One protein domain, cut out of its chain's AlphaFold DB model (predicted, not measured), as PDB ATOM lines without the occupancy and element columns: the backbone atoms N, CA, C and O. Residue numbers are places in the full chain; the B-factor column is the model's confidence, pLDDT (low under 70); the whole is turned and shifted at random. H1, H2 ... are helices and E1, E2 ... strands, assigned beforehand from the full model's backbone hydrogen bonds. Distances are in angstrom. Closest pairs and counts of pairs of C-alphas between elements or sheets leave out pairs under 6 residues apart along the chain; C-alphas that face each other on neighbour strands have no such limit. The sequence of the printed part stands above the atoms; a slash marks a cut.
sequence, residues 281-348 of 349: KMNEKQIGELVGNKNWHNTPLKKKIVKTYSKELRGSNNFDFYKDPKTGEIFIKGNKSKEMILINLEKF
ATOM      1  N   LYS A 281      19.761  33.689   0.946       92.31
ATOM      2  CA  LYS A 281      18.845  32.694   1.519       92.31
ATOM      3  C   LYS A 281      18.865  31.428   0.662       92.31
ATOM      4  O   LYS A 281      18.692  31.502  -0.554       92.31
ATOM      5  N   MET A 282      19.067  30.284   1.302       88.69
ATOM      6  CA  MET A 282      19.046  28.980   0.649       88.69
ATOM      7  C   MET A 282      17.604  28.497   0.463       88.69
ATOM      8  O   MET A 282      16.742  28.733   1.310       88.69
ATOM      9  N   ASN A 283      17.339  27.797  -0.640       90.06
ATOM     10  CA  ASN A 283      16.070  27.101  -0.855       90.06
ATOM     11  C   ASN A 283      16.076  25.695  -0.221       90.06
ATOM     12  O   ASN A 283      17.126  25.164   0.140       90.06
ATOM     13  N   GLU A 284      14.903  25.068  -0.105       83.12
ATOM     14  CA  GLU A 284      14.756  23.763   0.556       83.12
ATOM     15  C   GLU A 284      15.612  22.654  -0.066       83.12
ATOM     16  O   GLU A 284      16.143  21.815   0.660       83.12
ATOM     17  N   LYS A 285      15.799  22.670  -1.393       82.12
ATOM     18  CA  LYS A 285      16.647  21.697  -2.094       82.12
ATOM     19  C   LYS A 285      18.113  21.861  -1.690       82.12
ATOM     20  O   LYS A 285      18.746  20.878  -1.324       82.12
ATOM     21  N   GLN A 286      18.617  23.095  -1.692       83.62
ATOM     22  CA  GLN A 286      19.987  23.416  -1.286       83.62
ATOM     23  C   GLN A 286      20.242  23.057   0.180       83.62
ATOM     24  O   GLN A 286      21.311  22.556   0.512       83.62
ATOM     25  N   ILE A 287      19.266  23.296   1.062       83.69
ATOM     26  CA  ILE A 287      19.378  22.923   2.478       83.69
ATOM     27  C   ILE A 287      19.377  21.400   2.617       83.69
ATOM     28  O   ILE A 287      20.200  20.858   3.344       83.69
ATOM     29  N   GLY A 288      18.493  20.709   1.893       78.19
ATOM     30  CA  GLY A 288      18.417  19.251   1.891       78.19
ATOM     31  C   GLY A 288      19.696  18.577   1.394       78.19
ATOM     32  O   GLY A 288      20.089  17.557   1.951       78.19
ATOM     33  N   GLU A 289      20.356  19.153   0.388       82.69
ATOM     34  CA  GLU A 289      21.678  18.721  -0.086       82.69
ATOM     35  C   GLU A 289      22.765  18.995   0.959       82.69
ATOM     36  O   GLU A 289      23.559  18.108   1.255       82.69
ATOM     37  N   LEU A 290      22.755  20.181   1.574       81.75
ATOM     38  CA  LEU A 290      23.737  20.589   2.581       81.75
ATOM     39  C   LEU A 290      23.702  19.709   3.844       81.75
ATOM     40  O   LEU A 290      24.744  19.384   4.398       81.75
ATOM     41  N   VAL A 291      22.509  19.330   4.303       81.38
ATOM     42  CA  VAL A 291      22.310  18.527   5.527       81.38
ATOM     43  C   VAL A 291      22.145  17.029   5.249       81.38
ATOM     44  O   VAL A 291      21.852  16.262   6.164       81.38
ATOM     45  N   GLY A 292      22.226  16.612   3.983       80.12
ATOM     46  CA  GLY A 292      22.000  15.225   3.564       80.12
ATOM     47  C   GLY A 292      20.569  14.704   3.773       80.12
ATOM     48  O   GLY A 292      20.341  13.497   3.700       80.12
ATOM     49  N   ASN A 293      19.584  15.571   4.045       79.50
ATOM     50  CA  ASN A 293      18.195  15.171   4.281       79.50
ATOM     51  C   ASN A 293      17.181  16.229   3.814       79.50
ATOM     52  O   ASN A 293      17.045  17.298   4.406       79.50
ATOM     53  N   LYS A 294      16.377  15.893   2.797       78.38
ATOM     54  CA  LYS A 294      15.334  16.781   2.240       78.38
ATOM     55  C   LYS A 294      14.241  17.161   3.255       78.38
ATOM     56  O   LYS A 294      13.646  18.224   3.133       78.38
ATOM     57  N   ASN A 295      14.034  16.346   4.291       82.81
ATOM     58  CA  ASN A 295      13.050  16.558   5.358       82.81
ATOM     59  C   ASN A 295      13.699  17.023   6.675       82.81
ATOM     60  O   ASN A 295      13.205  16.709   7.759       82.81
ATOM     61  N   TRP A 296      14.806  17.765   6.604       80.06
ATOM     62  CA  TRP A 296      15.584  18.227   7.763       80.06
ATOM     63  C   TRP A 296      14.759  18.929   8.857       80.06
ATOM     64  O   TRP A 296      15.104  18.871  10.035       80.06
ATOM     65  N   HIS A 297      13.646  19.568   8.496       76.38
ATOM     66  CA  HIS A 297      12.751  20.248   9.433       76.38
ATOM     67  C   HIS A 297      12.021  19.282  10.385       76.38
ATOM     68  O   HIS A 297      11.604  19.702  11.466       76.38
ATOM     69  N   ASN A 298      11.913  18.000  10.015       78.69
ATOM     70  CA  ASN A 298      11.322  16.928  10.821       78.69
ATOM     71  C   ASN A 298      12.368  16.106  11.590       78.69
ATOM     72  O   ASN A 298      12.009  15.180  12.317       78.69
ATOM     73  N   THR A 299      13.660  16.419  11.451       77.88
ATOM     74  CA  THR A 299      14.732  15.711  12.158       77.88
ATOM     75  C   THR A 299      15.104  16.427  13.465       77.88
ATOM     76  O   THR A 299      14.752  17.595  13.680       77.88
ATOM     77  N   PRO A 300      15.859  15.769  14.370       84.44
ATOM     78  CA  PRO A 300      16.388  16.424  15.565       84.44
ATOM     79  C   PRO A 300      17.319  17.606  15.264       84.44
ATOM     80  O   PRO A 300      17.532  18.426  16.156       84.44
ATOM     81  N   LEU A 301      17.847  17.719  14.037       84.50
ATOM     82  CA  LEU A 301      18.777  18.767  13.614       84.50
ATOM     83  C   LEU A 301      18.235  20.163  13.924       84.50
ATOM     84  O   LEU A 301      18.881  20.935  14.629       84.50
ATOM     85  N   LYS A 302      17.001  20.458  13.491       84.88
ATOM     86  CA  LYS A 302      16.357  21.755  13.743       84.88
ATOM     87  C   LYS A 302      16.277  22.061  15.241       84.88
ATOM     88  O   LYS A 302      16.607  23.165  15.662       84.88
ATOM     89  N   LYS A 303      15.879  21.077  16.057       85.25
ATOM     90  CA  LYS A 303      15.776  21.237  17.517       85.25
ATOM     91  C   LYS A 303      17.142  21.471  18.162       85.25
ATOM     92  O   LYS A 303      17.239  22.309  19.055       85.25
ATOM     93  N   LYS A 304      18.182  20.758  17.716       86.94
ATOM     94  CA  LYS A 304      19.556  20.932  18.207       86.94
ATOM     95  C   LYS A 304      20.081  22.332  17.884       86.94
ATOM     96  O   LYS A 304      20.557  22.999  18.791       86.94
ATOM     97  N   ILE A 305      19.905  22.801  16.647       86.50
ATOM     98  CA  ILE A 305      20.326  24.146  16.227       86.50
ATOM     99  C   ILE A 305      19.596  25.223  17.042       86.50
ATOM    100  O   ILE A 305      20.250  26.092  17.612       86.50
ATOM    101  N   VAL A 306      18.264  25.135  17.178       86.00
ATOM    102  CA  VAL A 306      17.492  26.089  18.003       86.00
ATOM    103  C   VAL A 306      17.956  26.073  19.455       86.00
ATOM    104  O   VAL A 306      18.058  27.131  20.060       86.00
ATOM    105  N   LYS A 307      18.235  24.895  20.028       84.94
ATOM    106  CA  LYS A 307      18.706  24.782  21.413       84.94
ATOM    107  C   LYS A 307      20.062  25.465  21.593       84.94
ATOM    108  O   LYS A 307      20.214  26.245  22.532       84.94
ATOM    109  N   THR A 308      21.010  25.183  20.700       83.56
ATOM    110  CA  THR A 308      22.373  25.721  20.768       83.56
ATOM    111  C   THR A 308      22.401  27.231  20.559       83.56
ATOM    112  O   THR A 308      23.031  27.917  21.351       83.56
ATOM    113  N   TYR A 309      21.655  27.750  19.581       82.75
ATOM    114  CA  TYR A 309      21.647  29.177  19.227       82.75
ATOM    115  C   TYR A 309      20.416  29.934  19.756       82.75
ATOM    116  O   TYR A 309      19.943  30.904  19.162       82.75
ATOM    117  N   SER A 310      19.814  29.455  20.848       80.81
ATOM    118  CA  SER A 310      18.536  29.980  21.357       80.81
ATOM    119  C   SER A 310      18.605  31.453  21.775       80.81
ATOM    120  O   SER A 310      17.625  32.189  21.597       80.81
ATOM    121  N   LYS A 311      19.755  31.889  22.309       79.75
ATOM    122  CA  LYS A 311      19.994  33.269  22.758       79.75
ATOM    123  C   LYS A 311      20.115  34.213  21.562       79.75
ATOM    124  O   LYS A 311      19.440  35.239  21.511       79.75
ATOM    125  N   GLU A 312      20.895  33.813  20.571       80.56
ATOM    126  CA  GLU A 312      21.204  34.538  19.340       80.56
ATOM    127  C   GLU A 312      19.966  34.636  18.435       80.56
ATOM    128  O   GLU A 312      19.679  35.674  17.836       80.56
ATOM    129  N   LEU A 313      19.143  33.584  18.413       80.75
ATOM    130  CA  LEU A 313      17.843  33.571  17.736       80.75
ATOM    131  C   LEU A 313      16.753  34.361  18.481       80.75
ATOM    132  O   LEU A 313      15.617  34.446  17.992       80.75
ATOM    133  N   ARG A 314      17.066  34.932  19.655       80.75
ATOM    134  CA  ARG A 314      16.146  35.698  20.518       80.75
ATOM    135  C   ARG A 314      14.849  34.931  20.812       80.75
ATOM    136  O   ARG A 314      13.749  35.482  20.736       80.75
ATOM    137  N   GLY A 315      14.969  33.627  21.073       75.00
ATOM    138  CA  GLY A 315      13.830  32.740  21.339       75.00
ATOM    139  C   GLY A 315      12.988  32.372  20.108       75.00
ATOM    140  O   GLY A 315      11.858  31.902  20.252       75.00
ATOM    141  N   SER A 316      13.489  32.594  18.887       80.81
ATOM    142  CA  SER A 316      12.830  32.111  17.667       80.81
ATOM    143  C   SER A 316      13.057  30.612  17.477       80.81
ATOM    144  O   SER A 316      14.188  30.167  17.319       80.81
ATOM    145  N   ASN A 317      11.972  29.843  17.380       83.38
ATOM    146  CA  ASN A 317      12.027  28.411  17.042       83.38
ATOM    147  C   ASN A 317      12.084  28.145  15.524       83.38
ATOM    148  O   ASN A 317      12.210  27.000  15.086       83.38
ATOM    149  N   ASN A 318      11.955  29.203  14.721       85.44
ATOM    150  CA  ASN A 318      12.027  29.171  13.267       85.44
ATOM    151  C   ASN A 318      13.157  30.082  12.794       85.44
ATOM    152  O   ASN A 318      13.299  31.207  13.283       85.44
ATOM    153  N   PHE A 319      13.927  29.572  11.840       90.12
ATOM    154  CA  PHE A 319      15.060  30.244  11.231       90.12
ATOM    155  C   PHE A 319      15.228  29.766   9.788       90.12
ATOM    156  O   PHE A 319      14.794  28.666   9.436       90.12
ATOM    157  N   ASP A 320      15.872  30.601   8.985       90.62
ATOM    158  CA  ASP A 320      16.252  30.320   7.605       90.62
ATOM    159  C   ASP A 320      17.770  30.148   7.494       90.62
ATOM    160  O   ASP A 320      18.514  30.784   8.244       90.62
ATOM    161  N   PHE A 321      18.225  29.333   6.537       92.31
ATOM    162  CA  PHE A 321      19.643  29.198   6.197       92.31
ATOM    163  C   PHE A 321      20.047  30.184   5.106       92.31
ATOM    164  O   PHE A 321      19.314  30.410   4.139       92.31
ATOM    165  N   TYR A 322      21.254  30.716   5.236       92.81
ATOM    166  CA  TYR A 322      21.887  31.593   4.267       92.81
ATOM    167  C   TYR A 322      23.287  31.068   3.968       92.81
ATOM    168  O   TYR A 322      23.948  30.535   4.853       92.81
ATOM    169  N   LYS A 323      23.739  31.226   2.724       88.88
ATOM    170  CA  LYS A 323      25.097  30.874   2.312       88.88
ATOM    171  C   LYS A 323      25.792  32.086   1.718       88.88
ATOM    172  O   LYS A 323      25.232  32.750   0.839       88.88
ATOM    173  N   ASP A 324      27.007  32.344   2.175       85.12
ATOM    174  CA  ASP A 324      27.875  33.327   1.551       85.12
ATOM    175  C   ASP A 324      28.390  32.767   0.212       85.12
ATOM    176  O   ASP A 324      29.005  31.696   0.184       85.12
ATOM    177  N   PRO A 325      28.134  33.438  -0.924       70.88
ATOM    178  CA  PRO A 325      28.573  32.950  -2.228       70.88
ATOM    179  C   PRO A 325      30.093  33.032  -2.438       70.88
ATOM    180  O   PRO A 325      30.599  32.356  -3.329       70.88
ATOM    181  N   LYS A 326      30.805  33.865  -1.672       68.50
ATOM    182  CA  LYS A 326      32.256  34.062  -1.765       68.50
ATOM    183  C   LYS A 326      33.012  33.139  -0.817       68.50
ATOM    184  O   LYS A 326      33.988  32.531  -1.238       68.50
ATOM    185  N   THR A 327      32.571  33.040   0.437       77.69
ATOM    186  CA  THR A 327      33.282  32.255   1.465       77.69
ATOM    187  C   THR A 327      32.741  30.834   1.609       77.69
ATOM    188  O   THR A 327      33.419  29.961   2.142       77.69
ATOM    189  N   GLY A 328      31.518  30.575   1.137       79.00
ATOM    190  CA  GLY A 328      30.831  29.299   1.328       79.00
ATOM    191  C   GLY A 328      30.273  29.092   2.738       79.00
ATOM    192  O   GLY A 328      29.632  28.067   2.975       79.00
ATOM    193  N   GLU A 329      30.476  30.052   3.643       85.00
ATOM    194  CA  GLU A 329      30.020  30.003   5.031       85.00
ATOM    195  C   GLU A 329      28.498  29.956   5.134       85.00
ATOM    196  O   GLU A 329      27.774  30.525   4.311       85.00
ATOM    197  N   ILE A 330      28.017  29.261   6.165       88.00
ATOM    198  CA  ILE A 330      26.594  29.032   6.394       88.00
ATOM    199  C   ILE A 330      26.143  29.832   7.606       88.00
ATOM    200  O   ILE A 330      26.708  29.726   8.692       88.00
ATOM    201  N   PHE A 331      25.069  30.585   7.423       91.94
ATOM    202  CA  PHE A 331      24.451  31.405   8.449       91.94
ATOM    203  C   PHE A 331      23.021  30.955   8.713       91.94
ATOM    204  O   PHE A 331      22.346  30.426   7.825       91.94
ATOM    205  N   ILE A 332      22.527  31.240   9.914       91.44
ATOM    206  CA  ILE A 332      21.102  31.168  10.238       91.44
ATOM    207  C   ILE A 332      20.567  32.541  10.620       91.44
ATOM    208  O   ILE A 332      21.259  33.350  11.239       91.44
ATOM    209  N   LYS A 333      19.303  32.797  10.288       89.62
ATOM    210  CA  LYS A 333      18.591  34.001  10.719       89.62
ATOM    211  C   LYS A 333      17.218  33.634  11.253       89.62
ATOM    212  O   LYS A 333      16.404  33.051  10.540       89.62
ATOM    213  N   GLY A 334      16.964  33.969  12.515       87.06
ATOM    214  CA  GLY A 334      15.661  33.769  13.145       87.06
ATOM    215  C   GLY A 334      14.636  34.797  12.670       87.06
ATOM    216  O   GLY A 334      14.982  35.950  12.437       87.06
ATOM    217  N   ASN A 335      13.355  34.429  12.619       80.44
ATOM    218  CA  ASN A 335      12.296  35.348  12.166       80.44
ATOM    219  C   ASN A 335      12.154  36.610  13.039       80.44
ATOM    220  O   ASN A 335      11.638  37.624  12.576       80.44
ATOM    221  N   LYS A 336      12.588  36.550  14.308       74.19
ATOM    222  CA  LYS A 336      12.593  37.694  15.238       74.19
ATOM    223  C   LYS A 336      13.970  38.350  15.381       74.19
ATOM    224  O   LYS A 336      14.092  39.342  16.098       74.19
ATOM    225  N   SER A 337      15.001  37.806  14.731       74.50
ATOM    226  CA  SER A 337      16.356  38.351  14.754       74.50
ATOM    227  C   SER A 337      16.653  39.098  13.457       74.50
ATOM    228  O   SER A 337      16.342  38.641  12.355       74.50
ATOM    229  N   LYS A 338      17.257  40.283  13.577       70.12
ATOM    230  CA  LYS A 338      17.745  41.036  12.413       70.12
ATOM    231  C   LYS A 338      19.150  40.594  11.995       70.12
ATOM    232  O   LYS A 338      19.512  40.823  10.842       70.12
ATOM    233  N   GLU A 339      19.874  39.936  12.894       78.69
ATOM    234  CA  GLU A 339      21.265  39.509  12.740       78.69
ATOM    235  C   GLU A 339      21.351  38.114  12.113       78.69
ATOM    236  O   GLU A 339      20.497  37.254  12.358       78.69
ATOM    237  N   MET A 340      22.371  37.910  11.278       85.88
ATOM    238  CA  MET A 340      22.759  36.582  10.811       85.88
ATOM    239  C   MET A 340      23.777  35.990  11.777       85.88
ATOM    240  O   MET A 340      24.639  36.694  12.291       85.88
ATOM    241  N   ILE A 341      23.658  34.693  12.018       86.44
ATOM    242  CA  ILE A 341      24.482  33.961  12.973       86.44
ATOM    243  C   ILE A 341      25.288  32.952  12.168       86.44
ATOM    244  O   ILE A 341      24.689  32.081  11.535       86.44
ATOM    245  N   LEU A 342      26.615  33.079  12.162       85.12
ATOM    246  CA  LEU A 342      27.494  32.088  11.545       85.12
ATOM    247  C   LEU A 342      27.342  30.762  12.293       85.12
ATOM    248  O   LEU A 342      27.392  30.726  13.524       85.12
ATOM    249  N   ILE A 343      27.160  29.668  11.558       82.06
ATOM    250  CA  ILE A 343      27.039  28.342  12.155       82.06
ATOM    251  C   ILE A 343      28.094  27.391  11.607       82.06
ATOM    252  O   ILE A 343      28.385  27.361  10.413       82.06
ATOM    253  N   ASN A 344      28.619  26.547  12.491       80.81
ATOM    254  CA  ASN A 344      29.367  25.370  12.083       80.81
ATOM    255  C   ASN A 344      28.392  24.189  12.010       80.81
ATOM    256  O   ASN A 344      28.033  23.604  13.033       80.81
ATOM    257  N   LEU A 345      27.925  23.883  10.799       76.94
ATOM    258  CA  LEU A 345      26.906  22.860  10.575       76.94
ATOM    259  C   LEU A 345      27.413  21.439  10.874       76.94
ATOM    260  O   LEU A 345      26.619  20.599  11.294       76.94
ATOM    261  N   GLU A 346      28.718  21.189  10.747       74.19
ATOM    262  CA  GLU A 346      29.341  19.891  11.052       74.19
ATOM    263  C   GLU A 346      29.191  19.503  12.528       74.19
ATOM    264  O   GLU A 346      29.180  18.326  12.856       74.19
ATOM    265  N   LYS A 347      28.982  20.470  13.433       73.94
ATOM    266  CA  LYS A 347      28.703  20.183  14.852       73.94
ATOM    267  C   LYS A 347      27.332  19.527  15.084       73.94
ATOM    268  O   LYS A 347      27.017  19.149  16.215       73.94
ATOM    269  N   PHE A 348      26.482  19.448  14.060       74.12
ATOM    270  CA  PHE A 348      25.091  19.008  14.186       74.12
ATOM    271  C   PHE A 348      24.687  17.854  13.265       74.12
ATOM    272  O   PHE A 348      23.678  17.198  13.569       74.12
TER     273      PHE A 348
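Overview. This is residues 281 to 348 of the 349 residues of an uncharacterized protein of Acinetobacter bereziniae NIPH 3 (UniProt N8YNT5). A small three-stranded antiparallel sheet forms one part of a compact domain, and two short helices, H1 and H2, set apart from each other, each only graze it. The 68 printed residues run H1, H2, E1, E2, E3, under half of them in these elements; the class is mixed. The radius of gyration is 11.2 A and the spans are 29 by 27 by 20 A.

Along the chain. H1 is residues 284 to 290, from C-alpha 284 at (14.756, 23.763, 0.556). H2, residues 300 to 308, is 12.2 A long. E1, residues 319 to 323, is 13.4 A; E2, 330 to 334, 13.7 A; E3, 341 to 343, ends at (27.039, 28.342, 12.155).

Arrangement. E1, E2 and E3 form a meander, each strand the antiparallel neighbour of the one before. In hairpin E1 and E2, N 322 and O 331 are 2.8 A apart; in hairpin E2 and E3, N 332 and O 341, 2.8 A. H1 grazes the sheet with residues 284 to 290, H2 with 302 to 306. In both helices every O i to N i+4 pair is within hydrogen-bond range.

Size, cuts and confidence. The printed part has no cut, and its links are short. Residue 326 alone is under 70 in pLDDT.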